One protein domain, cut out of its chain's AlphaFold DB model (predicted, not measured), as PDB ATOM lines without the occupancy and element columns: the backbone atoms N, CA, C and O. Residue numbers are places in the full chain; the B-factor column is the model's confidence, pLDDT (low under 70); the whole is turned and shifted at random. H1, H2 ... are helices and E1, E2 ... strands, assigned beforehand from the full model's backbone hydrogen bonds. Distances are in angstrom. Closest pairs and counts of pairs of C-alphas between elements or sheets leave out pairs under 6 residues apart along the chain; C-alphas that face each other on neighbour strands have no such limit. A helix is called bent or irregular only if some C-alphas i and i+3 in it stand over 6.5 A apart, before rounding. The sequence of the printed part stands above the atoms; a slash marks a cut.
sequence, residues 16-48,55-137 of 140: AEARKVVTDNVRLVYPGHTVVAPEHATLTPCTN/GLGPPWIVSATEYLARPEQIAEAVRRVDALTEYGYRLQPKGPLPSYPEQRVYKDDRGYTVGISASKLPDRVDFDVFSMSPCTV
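Overview. This is residues 16 to 48 and 55 to 137 of the 140 residues of an uncharacterized protein of Williamsia marianensis (UniProt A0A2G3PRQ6). A twisted sheet of five strands is covered on one face by two helices, H1 over E2 and E5 and H2 over E5, E4 and E3, with no named helix over the other face. The two helices meet at a steep angle, the last residues of H1 touching residues 77 to 81 of H2, and a long stretch without named elements, residues 88 to 103, joins H2 to the edge strand E3. The printed part has 116 residues, with two named helices and five strands in the order H1 E1 E2 H2 E3 E4 E5; the sheet runs E1 E2 E5 E4 E3, antiparallel throughout, and the class is mixed, helices and strands. It is compact, with a radius of gyration of the C-alphas of 14.0 A and spans of 38 by 35 by 31 A.

Along the chain. H1 is residues 16 to 29, 20.4 A long, beginning at C-alpha 16 (238.208, 197.934, 278.772). E1 is residues 42 to 45, and E2 is residues 60 to 67, 22.9 A long. H2, residues 71 to 87, is 25.4 A long and begins at C-alpha 71 (215.218, 206.304, 256.828); it is neither bent nor irregular, but only just: C-alphas 82 and 85 are 6.2 A apart. E3 is residues 104 to 107. E4, residues 113 to 120, is 21.3 A long and bends by 50 degrees at residue 116. E5, residues 125 to 132, is 21.4 A long, bends by 52 degrees at residue 129 and ends at C-alpha 132 (233.011, 194.935, 267.203).

Arrangement. E3, E4 and E5 form a meander, each strand the antiparallel neighbour of the one before, in two hairpins: N 106 and O 114 are 2.8 A apart, N 119 and O 126 2.8 A. E2 pairs staggered, with E5 over residues 63 to 67, where N 64 and O 131 are 2.9 A apart, and with E1 over residues 60 to 63, where N 42 and O 63 are 2.8 A apart. H1 is on the sheet at a height of 8.3 A, along the strands; its closest C-alphas to E5 are those of Val 22 and Ser 131, 5.0 A. H2 is on the same face at 9.1 A, also along the strands; the C-alphas of Val 81 and Gly 115 of E4 are its closest to that strand, 6.5 A. H1, with residues 28 to 29 alone, touches H2, the closest C-alphas being those of Val 29 and Arg 80, 5.1 A, at a steep tilt of 56 degrees, opposite ways. Every O i to N i+4 pair is within hydrogen-bond range in H1, and 9 of 13 in H2.

Size, cuts and confidence. The two C-alphas farthest apart, those of Leu 56 and Glu 72, are 41.1 A apart. Residues 49 to 54 are not printed, and C-alphas 48 and 55 are 6.9 A apart across this cut. The links H1 to E1 and H2 to E3 are long. The mean pLDDT of the printed part is 88.5; it is under 70 at residues 47 to 48, 55 to 58, 94 to 98 and 137.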
ATOM      1  N   ALA A  16     238.616 196.562 278.476       88.81
ATOM      2  CA  ALA A  16     238.208 197.934 278.772       88.81
ATOM      3  C   ALA A  16     238.528 198.905 277.621       88.81
ATOM      4  O   ALA A  16     237.719 199.775 277.283       88.81
ATOM      5  N   GLU A  17     239.692 198.740 276.983       90.00
ATOM      6  CA  GLU A  17     240.033 199.479 275.766       90.00
ATOM      7  C   GLU A  17     239.057 199.138 274.637       90.00
ATOM      8  O   GLU A  17     238.532 200.043 273.986       90.00
ATOM      9  N   ALA A  18     238.757 197.850 274.448       91.81
ATOM     10  CA  ALA A  18     237.815 197.403 273.434       91.81
ATOM     11  C   ALA A  18     236.421 198.005 273.638       91.81
ATOM     12  O   ALA A  18     235.863 198.536 272.679       91.81
ATOM     13  N   ARG A  19     235.889 198.013 274.870       92.88
ATOM     14  CA  ARG A  19     234.610 198.663 275.210       92.88
ATOM     15  C   ARG A  19     234.606 200.125 274.802       92.88
ATOM     16  O   ARG A  19     233.675 200.579 274.138       92.88
ATOM     17  N   LYS A  20     235.659 200.859 275.166       93.19
ATOM     18  CA  LYS A  20     235.777 202.269 274.803       93.19
ATOM     19  C   LYS A  20     235.748 202.441 273.286       93.19
ATOM     20  O   LYS A  20     234.896 203.165 272.783       93.19
ATOM     21  N   VAL A  21     236.604 201.722 272.558       94.19
ATOM     22  CA  VAL A  21     236.700 201.851 271.098       94.19
ATOM     23  C   VAL A  21     235.383 201.492 270.409       94.19
ATOM     24  O   VAL A  21     234.931 202.255 269.558       94.19
ATOM     25  N   VAL A  22     234.726 200.385 270.775       95.12
ATOM     26  CA  VAL A  22     233.474 200.000 270.099       95.12
ATOM     27  C   VAL A  22     232.339 200.979 270.380       95.12
ATOM     28  O   VAL A  22     231.565 201.284 269.475       95.12
ATOM     29  N   THR A  23     232.249 201.523 271.596       95.38
ATOM     30  CA  THR A  23     231.231 202.538 271.902       95.38
ATOM     31  C   THR A  23     231.513 203.873 271.219       95.38
ATOM     32  O   THR A  23     230.587 204.478 270.683       95.38
ATOM     33  N   ASP A  24     232.773 204.306 271.157       94.44
ATOM     34  CA  ASP A  24     233.163 205.528 270.449       94.44
ATOM     35  C   ASP A  24     232.910 205.401 268.937       94.44
ATOM     36  O   ASP A  24     232.354 206.317 268.334       94.44
ATOM     37  N   ASN A  25     233.188 204.241 268.335       95.69
ATOM     38  CA  ASN A  25     232.844 203.959 266.939       95.69
ATOM     39  C   ASN A  25     231.335 204.070 266.670       95.69
ATOM     40  O   ASN A  25     230.928 204.713 265.700       95.69
ATOM     41  N   VAL A  26     230.493 203.472 267.524       96.06
ATOM     42  CA  VAL A  26     229.031 203.574 267.375       96.06
ATOM     43  C   VAL A  26     228.577 205.026 267.519       96.06
ATOM     44  O   VAL A  26     227.781 205.482 266.707       96.06
ATOM     45  N   ARG A  27     229.122 205.786 268.477       94.25
ATOM     46  CA  ARG A  27     228.802 207.215 268.662       94.25
ATOM     47  C   ARG A  27     229.201 208.078 267.463       94.25
ATOM     48  O   ARG A  27     228.507 209.042 267.158       94.25
ATOM     49  N   LEU A  28     230.301 207.750 266.784       93.94
ATOM     50  CA  LEU A  28     230.739 208.463 265.580       93.94
ATOM     51  C   LEU A  28     229.773 208.252 264.407       93.94
ATOM     52  O   LEU A  28     229.489 209.189 263.661       93.94
ATOM     53  N   VAL A  29     229.253 207.034 264.248       96.31
ATOM     54  CA  VAL A  29     228.403 206.667 263.106       96.31
ATOM     55  C   VAL A  29     226.924 206.941 263.371       96.31
ATOM     56  O   VAL A  29     226.207 207.375 262.469       96.31
ATOM     57  N   TYR A  30     226.449 206.715 264.594       95.94
ATOM     58  CA  TYR A  30     225.044 206.869 264.938       95.94
ATOM     59  C   TYR A  30     224.632 208.354 264.912       95.94
ATOM     60  O   TYR A  30     225.259 209.190 265.565       95.94
ATOM     61  N   PRO A  31     223.578 208.727 264.164       93.12
ATOM     62  CA  PRO A  31     223.185 210.124 263.992       93.12
ATOM     63  C   PRO A  31     222.449 210.731 265.191       93.12
ATOM     64  O   PRO A  31     222.296 211.950 265.244       93.12
ATOM     65  N   GLY A  32     221.965 209.913 266.130       87.56
ATOM     66  CA  GLY A  32     221.282 210.388 267.333       87.56
ATOM     67  C   GLY A  32     222.233 210.728 268.484       87.56
ATOM     68  O   GLY A  32     223.433 210.490 268.429       87.56
ATOM     69  N   HIS A  33     221.672 211.257 269.569       76.56
ATOM     70  CA  HIS A  33     222.420 211.680 270.760       76.56
ATOM     71  C   HIS A  33     222.630 210.558 271.793       76.56
ATOM     72  O   HIS A  33     222.822 210.841 272.975       76.56
ATOM     73  N   THR A  34     222.549 209.286 271.387       72.38
ATOM     74  CA  THR A  34     222.658 208.168 272.331       72.38
ATOM     75  C   THR A  34     224.065 208.088 272.916       72.38
ATOM     76  O   THR A  34     225.063 208.032 272.197       72.38
ATOM     77  N   VAL A  35     224.139 208.028 274.246       71.75
ATOM     78  CA  VAL A  35     225.376 207.753 274.975       71.75
ATOM     79  C   VAL A  35     225.454 206.246 275.199       71.75
ATOM     80  O   VAL A  35     225.044 205.742 276.241       71.75
ATOM     81  N   VAL A  36     225.968 205.508 274.213       81.44
ATOM     82  CA  VAL A  36     226.299 204.089 274.424       81.44
ATOM     83  C   VAL A  36     227.448 204.038 275.414       81.44
ATOM     84  O   VAL A  36     228.562 204.423 275.070       81.44
ATOM     85  N   ALA A  37     227.184 203.689 276.666       86.44
ATOM     86  CA  ALA A  37     228.205 203.674 277.703       86.44
ATOM     87  C   ALA A  37     229.066 202.392 277.593       86.44
ATOM     88  O   ALA A  37     228.513 201.340 277.264       86.44
ATOM     89  N   PRO A  38     230.397 202.445 277.810       87.94
ATOM     90  CA  PRO A  38     231.286 201.278 277.702       87.94
ATOM     91  C   PRO A  38     230.798 200.038 278.472       87.94
ATOM     92  O   PRO A  38     230.899 198.909 277.987       87.94
ATOM     93  N   GLU A  39     230.211 200.238 279.648       87.62
ATOM     94  CA  GLU A  39     229.622 199.207 280.504       87.62
ATOM     95  C   GLU A  39     228.452 198.448 279.855       87.62
ATOM     96  O   GLU A  39     228.185 197.308 280.226       87.62
ATOM     97  N   HIS A  40     227.793 199.035 278.853       86.94
ATOM     98  CA  HIS A  40     226.696 198.410 278.109       86.94
ATOM     99  C   HIS A  40     227.166 197.625 276.878       86.94
ATOM    100  O   HIS A  40     226.347 197.019 276.188       86.94
ATOM    101  N   ALA A  41     228.469 197.610 276.584       90.19
ATOM    102  CA  ALA A  41     228.991 196.776 275.512       90.19
ATOM    103  C   ALA A  41     228.822 195.281 275.846       90.19
ATOM    104  O   ALA A  41     229.031 194.836 276.981       90.19
ATOM    105  N   THR A  42     228.458 194.501 274.834       90.31
ATOM    106  CA  THR A  42     228.218 193.061 274.939       90.31
ATOM    107  C   THR A  42     229.531 192.297 274.814       90.31
ATOM    108  O   THR A  42     230.340 192.598 273.937       90.31
ATOM    109  N   LEU A  43     229.721 191.281 275.661       87.69
ATOM    110  CA  LEU A  43     230.842 190.341 275.585       87.69
ATOM    111  C   LEU A  43     230.381 189.020 274.966       87.69
ATOM    112  O   LEU A  43     229.396 188.433 275.407       87.69
ATOM    113  N   THR A  44     231.098 188.530 273.959       85.06
ATOM    114  CA  THR A  44     230.870 187.217 273.338       85.06
ATOM    115  C   THR A  44     232.164 186.401 273.366       85.06
ATOM    116  O   THR A  44     233.208 186.948 273.026       85.06
ATOM    117  N   PRO A  45     232.163 185.122 273.782       80.38
ATOM    118  CA  PRO A  45     233.377 184.306 273.781       80.38
ATOM    119  C   PRO A  45     233.939 184.141 272.365       80.38
ATOM    120  O   PRO A  45     233.191 183.865 271.429       80.38
ATOM    121  N   CYS A  46     235.257 184.244 272.204       78.94
ATOM    122  CA  CYS A  46     235.917 184.000 270.917       78.94
ATOM    123  C   CYS A  46     235.905 182.527 270.494       78.94
ATOM    124  O   CYS A  46     235.901 182.206 269.307       78.94
ATOM    125  N   THR A  47     235.903 181.625 271.470       67.00
ATOM    126  CA  THR A  47     235.895 180.175 271.281       67.00
ATOM    127  C   THR A  47     234.600 179.620 271.858       67.00
ATOM    128  O   THR A  47     234.567 179.317 273.045       67.00
ATOM    129  N   ASN A  48     233.523 179.574 271.065       55.06
ATOM    130  CA  ASN A  48     232.507 178.505 271.047       55.06
ATOM    131  C   ASN A  48     231.335 178.870 270.114       55.06
ATOM    132  O   ASN A  48     230.599 179.817 270.365       55.06
ATOM    133  N   GLY A  55     230.572 180.449 277.805       52.06
ATOM    134  CA  GLY A  55     231.987 180.675 277.544       52.06
ATOM    135  C   GLY A  55     232.670 181.147 278.817       52.06
ATOM    136  O   GLY A  55     232.368 182.213 279.350       52.06
ATOM    137  N   LEU A  56     233.550 180.296 279.336       55.62
ATOM    138  CA  LEU A  56     234.317 180.539 280.544       55.62
ATOM    139  C   LEU A  56     235.497 181.442 280.197       55.62
ATOM    140  O   LEU A  56     236.593 180.967 279.922       55.62
ATOM    141  N   GLY A  57     235.271 182.751 280.267       57.59
ATOM    142  CA  GLY A  57     236.355 183.723 280.281       57.59
ATOM    143  C   GLY A  57     236.954 184.061 278.908       57.59
ATOM    144  O   GLY A  57     236.469 183.596 277.878       57.59
ATOM    145  N   PRO A  58     237.978 184.933 278.908       65.69
ATOM    146  CA  PRO A  58     238.622 185.426 277.698       65.69
ATOM    147  C   PRO A  58     239.240 184.292 276.854       65.69
ATOM    148  O   PRO A  58     239.568 183.234 277.396       65.69
ATOM    149  N   PRO A  59     239.460 184.523 275.547       76.12
ATOM    150  CA  PRO A  59     239.322 185.815 274.878       76.12
ATOM    151  C   PRO A  59     237.871 186.210 274.558       76.12
ATOM    152  O   PRO A  59     237.042 185.360 274.221       76.12
ATOM    153  N   TRP A  60     237.566 187.509 274.667       82.38
ATOM    154  CA  TRP A  60     236.233 188.074 274.411       82.38
ATOM    155  C   TRP A  60     236.206 188.891 273.121       82.38
ATOM    156  O   TRP A  60     237.140 189.613 272.797       82.38
ATOM    157  N   ILE A  61     235.094 188.830 272.407       88.31
ATOM    158  CA  ILE A  61     234.688 189.824 271.423       88.31
ATOM    159  C   ILE A  61     233.818 190.838 272.156       88.31
ATOM    160  O   ILE A  61     232.805 190.469 272.754       88.31
ATOM    161  N   VAL A  62     234.199 192.110 272.100       91.50
ATOM    162  CA  VAL A  62     233.403 193.215 272.634       91.50
ATOM    163  C   VAL A  62     232.626 193.847 271.492       91.50
ATOM    164  O   VAL A  62     233.185 194.090 270.423       91.50
ATOM    165  N   SER A  63     231.342 194.120 271.694       93.81
ATOM    166  CA  SER A  63     230.498 194.741 270.674       93.81
ATOM    167  C   SER A  63     229.536 195.776 271.246       93.81
ATOM    168  O   SER A  63     229.127 195.703 272.403       93.81
ATOM    169  N   ALA A  64     229.178 196.748 270.417       95.12
ATOM    170  CA  ALA A  64     228.158 197.748 270.694       95.12
ATOM    171  C   ALA A  64     227.261 197.895 269.460       95.12
ATOM    172  O   ALA A  64     227.740 197.760 268.331       95.12
ATOM    173  N   THR A  65     225.975 198.166 269.676       95.06
ATOM    174  CA  THR A  65     224.981 198.294 268.607       95.06
ATOM    175  C   THR A  65     223.944 199.356 268.951       95.06
ATOM    176  O   THR A  65     223.605 199.513 270.120       95.06
ATOM    177  N   GLU A  66     223.433 200.058 267.943       96.00
ATOM    178  CA  GLU A  66     222.346 201.037 268.064       96.00
ATOM    179  C   GLU A  66     221.399 200.956 266.865       96.00
ATOM    180  O   GLU A  66     221.841 200.894 265.714       96.00
ATOM    181  N   TYR A  67     220.097 201.005 267.144       94.56
ATOM    182  CA  TYR A  67     219.040 200.821 266.151       94.56
ATOM    183  C   TYR A  67     218.741 202.104 265.367       94.56
ATOM    184  O   TYR A  67     218.524 203.176 265.939       94.56
ATOM    185  N   LEU A  68     218.667 201.994 264.040       95.12
ATOM    186  CA  LEU A  68     218.327 203.085 263.130       95.12
ATOM    187  C   LEU A  68     216.830 203.055 262.809       95.12
ATOM    188  O   LEU A  68     216.382 202.411 261.862       95.12
ATOM    189  N   ALA A  69     216.048 203.796 263.589       91.56
ATOM    190  CA  ALA A  69     214.590 203.752 263.527       91.56
ATOM    191  C   ALA A  69     213.973 204.403 262.283       91.56
ATOM    192  O   ALA A  69     212.814 204.123 261.965       91.56
ATOM    193  N   ARG A  70     214.688 205.319 261.617       92.38
ATOM    194  CA  ARG A  70     214.123 206.142 260.537       92.38
ATOM    195  C   ARG A  70     215.018 206.190 259.292       92.38
ATOM    196  O   ARG A  70     216.243 206.208 259.437       92.38
ATOM    197  N   PRO A  71     214.447 206.280 258.074       92.75
ATOM    198  CA  PRO A  71     215.218 206.304 256.828       92.75
ATOM    199  C   PRO A  71     216.311 207.378 256.767       92.75
ATOM    200  O   PRO A  71     217.414 207.115 256.292       92.75
ATOM    201  N   GLU A  72     216.053 208.578 257.286       94.62
ATOM    202  CA  GLU A  72     217.045 209.654 257.311       94.62
ATOM    203  C   GLU A  72     218.212 209.363 258.264       94.62
ATOM    204  O   GLU A  72     219.338 209.783 257.997       94.62
ATOM    205  N   GLN A  73     217.980 208.591 259.334       95.56
ATOM    206  CA  GLN A  73     219.060 208.123 260.201       95.56
ATOM    207  C   GLN A  73     219.938 207.109 259.467       95.56
ATOM    208  O   GLN A  73     221.158 207.166 259.586       95.56
ATOM    209  N   ILE A  74     219.336 206.219 258.676       95.56
ATOM    210  CA  ILE A  74     220.073 205.229 257.881       95.56
ATOM    211  C   ILE A  74     220.967 205.928 256.854       95.56
ATOM    212  O   ILE A  74     222.161 205.638 256.777       95.56
ATOM    213  N   ALA A  75     220.420 206.889 256.104       95.75
ATOM    214  CA  ALA A  75     221.180 207.643 255.109       95.75
ATOM    215  C   ALA A  75     222.351 208.424 255.733       95.75
ATOM    216  O   ALA A  75     223.454 208.429 255.189       95.75
ATOM    217  N   GLU A  76     222.142 209.054 256.891       97.06
ATOM    218  CA  GLU A  76     223.211 209.775 257.584       97.06
ATOM    219  C   GLU A  76     224.263 208.827 258.178       97.06
ATOM    220  O   GLU A  76     225.459 209.083 258.033       97.06
ATOM    221  N   ALA A  77     223.850 207.706 258.778       97.00
ATOM    222  CA  ALA A  77     224.768 206.679 259.266       97.00
ATOM    223  C   ALA A  77     225.644 206.137 258.129       97.00
ATOM    224  O   ALA A  77     226.851 205.977 258.303       97.00
ATOM    225  N   VAL A  78     225.058 205.925 256.944       96.94
ATOM    226  CA  VAL A  78     225.774 205.529 255.724       96.94
ATOM    227  C   VAL A  78     226.880 206.529 255.382       96.94
ATOM    228  O   VAL A  78     228.019 206.120 255.163       96.94
ATOM    229  N   ARG A  79     226.592 207.838 255.383       97.06
ATOM    230  CA  ARG A  79     227.630 208.847 255.109       97.06
ATOM    231  C   ARG A  79     228.723 208.849 256.177       97.06
ATOM    232  O   ARG A  79     229.899 208.956 255.843       97.06
ATOM    233  N   ARG A  80     228.344 208.751 257.455       97.38
ATOM    234  CA  ARG A  80     229.290 208.799 258.580       97.38
ATOM    235  C   ARG A  80     230.212 207.590 258.613       97.38
ATOM    236  O   ARG A  80     231.400 207.753 258.863       97.38
ATOM    237  N   VAL A  81     229.695 206.394 258.331       96.62
ATOM    238  CA  VAL A  81     230.535 205.194 258.286       96.62
ATOM    239  C   VAL A  81     231.477 205.209 257.077       96.62
ATOM    240  O   VAL A  81     232.617 204.778 257.203       96.62
ATOM    241  N   ASP A  82     231.064 205.773 255.937       96.50
ATOM    242  CA  ASP A  82     231.950 205.939 254.773       96.50
ATOM    243  C   ASP A  82     233.109 206.913 255.058       96.50
ATOM    244  O   ASP A  82     234.242 206.693 254.614       96.50
ATOM    245  N   ALA A  83     232.859 207.945 255.868       96.94
ATOM    246  CA  ALA A  83     233.885 208.885 256.323       96.94
ATOM    247  C   ALA A  83     234.932 208.242 257.254       96.94
ATOM    248  O   ALA A  83     236.005 208.808 257.451       96.94
ATOM    249  N   LEU A  84     234.694 207.030 257.780       95.19
ATOM    250  CA  LEU A  84     235.688 206.331 258.606       95.19
ATOM    251  C   LEU A  84     236.960 205.942 257.846       95.19
ATOM    252  O   LEU A  84     237.987 205.658 258.466       95.19
ATOM    253  N   THR A  85     236.929 206.004 256.515       95.44
ATOM    254  CA  THR A  85     238.126 205.891 255.671       95.44
ATOM    255  C   THR A  85     239.196 206.931 255.998       95.44
ATOM    256  O   THR A  85     240.385 206.621 255.927       95.44
ATOM    257  N   GLU A  86     238.803 208.118 256.468       95.06
ATOM    258  CA  GLU A  86     239.717 209.168 256.935       95.06
ATOM    259  C   GLU A  86     240.430 208.796 258.247       95.06
ATOM    260  O   GLU A  86     241.494 209.329 258.557       95.06
ATOM    261  N   TYR A  87     239.880 207.835 258.995       92.50
ATOM    262  CA  TYR A  87     240.396 207.350 260.278       92.50
ATOM    263  C   TYR A  87     241.093 205.985 260.160       92.50
ATOM    264  O   TYR A  87     241.291 205.297 261.160       92.50
ATOM    265  N   GLY A  88     241.463 205.575 258.942       95.06
ATOM    266  CA  GLY A  88     242.205 204.333 258.695       95.06
ATOM    267  C   GLY A  88     241.342 203.073 258.613       95.06
ATOM    268  O   GLY A  88     241.880 201.972 258.497       95.06
ATOM    269  N   TYR A  89     240.014 203.204 258.626       96.50
ATOM    270  CA  TYR A  89     239.130 202.074 258.367       96.50
ATOM    271  C   TYR A  89     239.012 201.787 256.867       96.50
ATOM    272  O   TYR A  89     238.914 202.687 256.038       96.50
ATOM    273  N   ARG A  90     238.955 200.509 256.495       96.75
ATOM    274  CA  ARG A  90     238.840 200.071 255.100       96.75
ATOM    275  C   ARG A  90     237.571 199.268 254.891       96.75
ATOM    276  O   ARG A  90     237.312 198.319 255.638       96.75
ATOM    277  N   LEU A  91     236.813 199.621 253.851       94.69
ATOM    278  CA  LEU A  91     235.633 198.869 253.436       94.69
ATOM    279  C   LEU A  91     236.032 197.411 253.197       94.69
ATOM    280  O   LEU A  91     236.923 197.122 252.397       94.69
ATOM    281  N   GLN A  92     235.390 196.498 253.913       91.81
ATOM    282  CA  GLN A  92     235.625 195.075 253.747       91.81
ATOM    283  C   GLN A  92     234.944 194.588 252.467       91.81
ATOM    284  O   GLN A  92     233.826 195.029 252.167       91.81
ATOM    285  N   PRO A  93     235.583 193.676 251.709       80.12
ATOM    286  CA  PRO A  93     234.947 193.044 250.566       80.12
ATOM    287  C   PRO A  93     233.622 192.441 251.016       80.12
ATOM    288  O   PRO A  93     233.577 191.600 251.917       80.12
ATOM    289  N   LYS A  94     232.525 192.895 250.411       67.75
ATOM    290  CA  LYS A  94     231.233 192.249 250.613       67.75
ATOM    291  C   LYS A  94     231.367 190.852 249.995       67.75
ATOM    292  O   LYS A  94     231.927 190.731 248.906       67.75
ATOM    293  N   GLY A  95     230.924 189.810 250.700       61.16
ATOM    294  CA  GLY A  95     230.781 188.468 250.125       61.16
ATOM    295  C   GLY A  95     229.762 188.474 248.969       61.16
ATOM    296  O   GLY A  95     229.587 189.507 248.319       61.16
ATOM    297  N   PRO A  96     229.036 187.380 248.677       57.59
ATOM    298  CA  PRO A  96     227.896 187.485 247.762       57.59
ATOM    299  C   PRO A  96     227.014 188.680 248.172       57.59
ATOM    300  O   PRO A  96     226.839 188.916 249.367       57.59
ATOM    301  N   LEU A  97     226.609 189.475 247.170       56.53
ATOM    302  CA  LEU A  97     226.069 190.839 247.278       56.53
ATOM    303  C   LEU A  97     225.263 191.073 248.566       56.53
ATOM    304  O   LEU A  97     224.417 190.240 248.897       56.53
ATOM    305  N   PRO A  98     225.475 192.200 249.274       65.12
ATOM    306  CA  PRO A  98     224.692 192.485 250.465       65.12
ATOM    307  C   PRO A  98     223.208 192.486 250.096       65.12
ATOM    308  O   PRO A  98     222.821 193.002 249.046       65.12
ATOM    309  N   SER A  99     222.380 191.933 250.978       79.19
ATOM    310  CA  SER A  99     220.928 191.915 250.792       79.19
ATOM    311  C   SER A  99     220.355 193.329 250.655       79.19
ATOM    312  O   SER A  99     219.297 193.495 250.054       79.19
ATOM    313  N   TYR A 100     221.065 194.336 251.189       87.62
ATOM    314  CA  TYR A 100     220.683 195.745 251.141       87.62
ATOM    315  C   TYR A 100     221.887 196.659 250.852       87.62
ATOM    316  O   TYR A 100     222.978 196.427 251.383       87.62
ATOM    317  N   PRO A 101     221.734 197.713 250.030       88.44
ATOM    318  CA  PRO A 101     222.840 198.597 249.644       88.44
ATOM    319  C   PRO A 101     223.444 199.390 250.817       88.44
ATOM    320  O   PRO A 101     224.624 199.758 250.781       88.44
ATOM    321  N   GLU A 102     222.673 199.633 251.873       92.44
ATOM    322  CA  GLU A 102     223.105 200.329 253.084       92.44
ATOM    323  C   GLU A 102     224.077 199.480 253.907       92.44
ATOM    324  O   GLU A 102     224.981 200.042 254.529       92.44
ATOM    325  N   GLN A 103     223.975 198.144 253.835       91.62
ATOM    326  CA  GLN A 103     224.869 197.238 254.554       91.62
ATOM    327  C   GLN A 103     226.312 197.418 254.100       91.62
ATOM    328  O   GLN A 103     226.652 197.279 252.916       91.62
ATOM    329  N   ARG A 104     227.187 197.688 255.061       92.31
ATOM    330  CA  ARG A 104     228.617 197.880 254.835       92.31
ATOM    331  C   ARG A 104     229.372 197.660 256.127       92.31
ATOM    332  O   ARG A 104     228.888 198.016 257.196       92.31
ATOM    333  N   VAL A 105     230.555 197.075 256.007       94.31
ATOM    334  CA  VAL A 105     231.437 196.786 257.133       94.31
ATOM    335  C   VAL A 105     232.803 197.334 256.793       94.31
ATOM    336  O   VAL A 105     233.326 197.084 255.711       94.31
ATOM    337  N   TYR A 106     233.371 198.074 257.721       96.25
ATOM    338  CA  TYR A 106     234.692 198.651 257.637       96.25
ATOM    339  C   TYR A 106     235.569 198.046 258.726       96.25
ATOM    340  O   TYR A 106     235.062 197.719 259.797       96.25
ATOM    341  N   LYS A 107     236.867 197.886 258.463       96.12
ATOM    342  CA  LYS A 107     237.835 197.332 259.420       96.12
ATOM    343  C   LYS A 107     239.100 198.179 259.477       96.12
ATOM    344  O   LYS A 107     239.586 198.570 258.418       96.12
ATOM    345  N   ASP A 108     239.613 198.453 260.672       95.38
ATOM    346  CA  ASP A 108     240.906 199.124 260.856       95.38
ATOM    347  C   ASP A 108     242.073 198.119 260.947       95.38
ATOM    348  O   ASP A 108     241.876 196.903 261.043       95.38
ATOM    349  N   ASP A 109     243.306 198.628 260.935       93.38
ATOM    350  CA  ASP A 109     244.523 197.803 260.996       93.38
ATOM    351  C   ASP A 109     244.703 197.098 262.362       93.38
ATOM    352  O   ASP A 109     245.451 196.126 262.471       93.38
ATOM    353  N   ARG A 110     243.977 197.536 263.405       90.94
ATOM    354  CA  ARG A 110     243.923 196.874 264.724       90.94
ATOM    355  C   ARG A 110     242.897 195.741 264.763       90.94
ATOM    356  O   ARG A 110     242.839 194.995 265.734       90.94
ATOM    357  N   GLY A 111     242.079 195.602 263.725       91.62
ATOM    358  CA  GLY A 111     241.092 194.547 263.581       91.62
ATOM    359  C   GLY A 111     239.693 194.882 264.092       91.62
ATOM    360  O   GLY A 111     238.837 193.996 264.039       91.62
ATOM    361  N   TYR A 112     239.431 196.112 264.543       94.56
ATOM    362  CA  TYR A 112     238.075 196.544 264.886       94.56
ATOM    363  C   TYR A 112     237.234 196.644 263.630       94.56
ATOM    364  O   TYR A 112     237.680 197.184 262.621       94.56
ATOM    365  N   THR A 113     235.993 196.181 263.714       96.06
ATOM    366  CA  THR A 113     235.006 196.356 262.654       96.06
ATOM    367  C   THR A 113     233.908 197.306 263.088       96.06
ATOM    368  O   THR A 113     233.479 197.260 264.236       96.06
ATOM    369  N   VAL A 114     233.423 198.123 262.166       97.25
ATOM    370  CA  VAL A 114     232.311 199.056 262.358       97.25
ATOM    371  C   VAL A 114     231.483 199.084 261.087       97.25
ATOM    372  O   VAL A 114     232.019 198.953 259.986       97.25
ATOM    373  N   GLY A 115     230.170 199.196 261.205       96.38
ATOM    374  CA  GLY A 115     229.329 199.054 260.035       96.38
ATOM    375  C   GLY A 115     227.862 199.313 260.278       96.38
ATOM    376  O   GLY A 115     227.435 199.677 261.371       96.38
ATOM    377  N   ILE A 116     227.110 199.083 259.210       96.31
ATOM    378  CA  ILE A 116     225.656 199.023 259.222       96.31
ATOM    379  C   ILE A 116     225.271 197.596 258.864       96.31
ATOM    380  O   ILE A 116     225.652 197.091 257.801       96.31
ATOM    381  N   SER A 117     224.553 196.935 259.763       94.00
ATOM    382  CA  SER A 117     223.927 195.642 259.512       94.00
ATOM    383  C   SER A 117     222.471 195.857 259.097       94.00
ATOM    384  O   SER A 117     221.910 196.941 259.246       94.00
ATOM    385  N   ALA A 118     221.870 194.820 258.518       92.75
ATOM    386  CA  ALA A 118     220.448 194.832 258.213       92.75
ATOM    387  C   ALA A 118     219.869 193.442 258.440       92.75
ATOM    388  O   ALA A 118     220.451 192.445 257.998       92.75
ATOM    389  N   SER A 119     218.720 193.398 259.098       90.31
ATOM    390  CA  SER A 119     218.018 192.184 259.484       90.31
ATOM    391  C   SER A 119     216.633 192.198 258.856       90.31
ATOM    392  O   SER A 119     215.823 193.088 259.114       90.31
ATOM    393  N   LYS A 120     216.347 191.213 257.999       90.50
ATOM    394  CA  LYS A 120     215.018 191.066 257.397       90.50
ATOM    395  C   LYS A 120     214.073 190.419 258.408       90.50
ATOM    396  O   LYS A 120     214.276 189.266 258.783       90.50
ATOM    397  N   LEU A 121     213.032 191.143 258.791       88.06
ATOM    398  CA  LEU A 121     211.908 190.650 259.579       88.06
ATOM    399  C   LEU A 121     210.705 190.360 258.657       88.06
ATOM    400  O   LEU A 121     210.734 190.725 257.477       88.06
ATOM    401  N   PRO A 122     209.653 189.675 259.143       92.81
ATOM    402  CA  PRO A 122     208.477 189.372 258.325       92.81
ATOM    403  C   PRO A 122     207.767 190.608 257.747       92.81
ATOM    404  O   PRO A 122     207.229 190.537 256.646       92.81
ATOM    405  N   ASP A 123     207.767 191.724 258.477       93.19
ATOM    406  CA  ASP A 123     207.024 192.955 258.178       93.19
ATOM    407  C   ASP A 123     207.914 194.135 257.756       93.19
ATOM    408  O   ASP A 123     207.412 195.111 257.197       93.19
ATOM    409  N   ARG A 124     209.223 194.070 258.019       89.56
ATOM    410  CA  ARG A 124     210.148 195.189 257.809       89.56
ATOM    411  C   ARG A 124     211.607 194.750 257.697       89.56
ATOM    412  O   ARG A 124     211.936 193.569 257.801       89.56
ATOM    413  N   VAL A 125     212.484 195.724 257.491       92.75
ATOM    414  CA  VAL A 125     213.935 195.552 257.564       92.75
ATOM    415  C   VAL A 125     214.446 196.465 258.664       92.75
ATOM    416  O   VAL A 125     214.234 197.674 258.591       92.75
ATOM    417  N   ASP A 126     215.103 195.878 259.655       93.69
ATOM    418  CA  ASP A 126     215.746 196.619 260.736       93.69
ATOM    419  C   ASP A 126     217.208 196.868 260.354       93.69
ATOM    420  O   ASP A 126     217.865 195.987 259.790       93.69
ATOM    421  N   PHE A 127     217.704 198.071 260.631       95.88
ATOM    422  CA  PHE A 127     219.089 198.463 260.397       95.88
ATOM    423  C   PHE A 127     219.722 198.883 261.714       95.88
ATOM    424  O   PHE A 127     219.126 199.651 262.468       95.88
ATOM    425  N   ASP A 128     220.955 198.448 261.943       95.69
ATOM    426  CA  ASP A 128     221.708 198.794 263.141       95.69
ATOM    427  C   ASP A 128     223.089 199.318 262.765       95.69
ATOM    428  O   ASP A 128     223.751 198.791 261.866       95.69
ATOM    429  N   VAL A 129     223.547 200.339 263.484       96.88
ATOM    430  CA  VAL A 129     224.971 200.675 263.549       96.88
ATOM    431  C   VAL A 129     225.609 199.716 264.531       96.88
ATOM    432  O   VAL A 129     225.144 199.608 265.660       96.88
ATOM    433  N   PHE A 130     226.705 199.076 264.143       96.62
ATOM    434  CA  PHE A 130     227.444 198.196 265.037       96.62
ATOM    435  C   PHE A 130     228.934 198.509 265.030       96.62
ATOM    436  O   PHE A 130     229.488 198.988 264.039       96.62
ATOM    437  N   SER A 131     229.598 198.170 266.130       96.50
ATOM    438  CA  SER A 131     231.050 198.054 266.199       96.50
ATOM    439  C   SER A 131     231.435 196.820 267.002       96.50
ATOM    440  O   SER A 131     230.774 196.471 267.976       96.50
ATOM    441  N   MET A 132     232.529 196.176 266.610       95.00
ATOM    442  CA  MET A 132     233.011 194.935 267.203       95.00
ATOM    443  C   MET A 132     234.539 194.927 267.252       95.00
ATOM    444  O   MET A 132     235.195 195.379 266.313       95.00
ATOM    445  N   SER A 133     235.107 194.441 268.350       92.81
ATOM    446  CA  SER A 133     236.551 194.280 268.516       92.81
ATOM    447  C   SER A 133     237.049 192.979 267.872       92.81
ATOM    448  O   SER A 133     236.267 192.040 267.692       92.81
ATOM    449  N   PRO A 134     238.357 192.856 267.580       89.94
ATOM    450  CA  PRO A 134     238.972 191.535 267.525       89.94
ATOM    451  C   PRO A 134     238.892 190.866 268.910       89.94
ATOM    452  O   PRO A 134     238.514 191.491 269.905       89.94
ATOM    453  N   CYS A 135     239.288 189.599 268.984       85.81
ATOM    454  CA  CYS A 135     239.425 188.895 270.254       85.81
ATOM    455  C   CYS A 135     240.370 189.629 271.214       85.81
ATOM    456  O   CYS A 135     241.542 189.826 270.898       85.81
ATOM    457  N   THR A 136     239.861 190.025 272.381       79.38
ATOM    458  CA  THR A 136     240.631 190.661 273.453       79.38
ATOM    459  C   THR A 136     241.319 189.598 274.289       79.38
ATOM    460  O   THR A 136     240.714 188.579 274.620       79.38
ATOM    461  N   VAL A 137     242.573 189.838 274.655       66.50
ATOM    462  CA  VAL A 137     243.400 188.846 275.359       66.50
ATOM    463  C   VAL A 137     243.294 188.925 276.887       66.50
ATOM    464  O   VAL A 137     243.431 187.894 277.540       66.50
TER     465      VAL A 137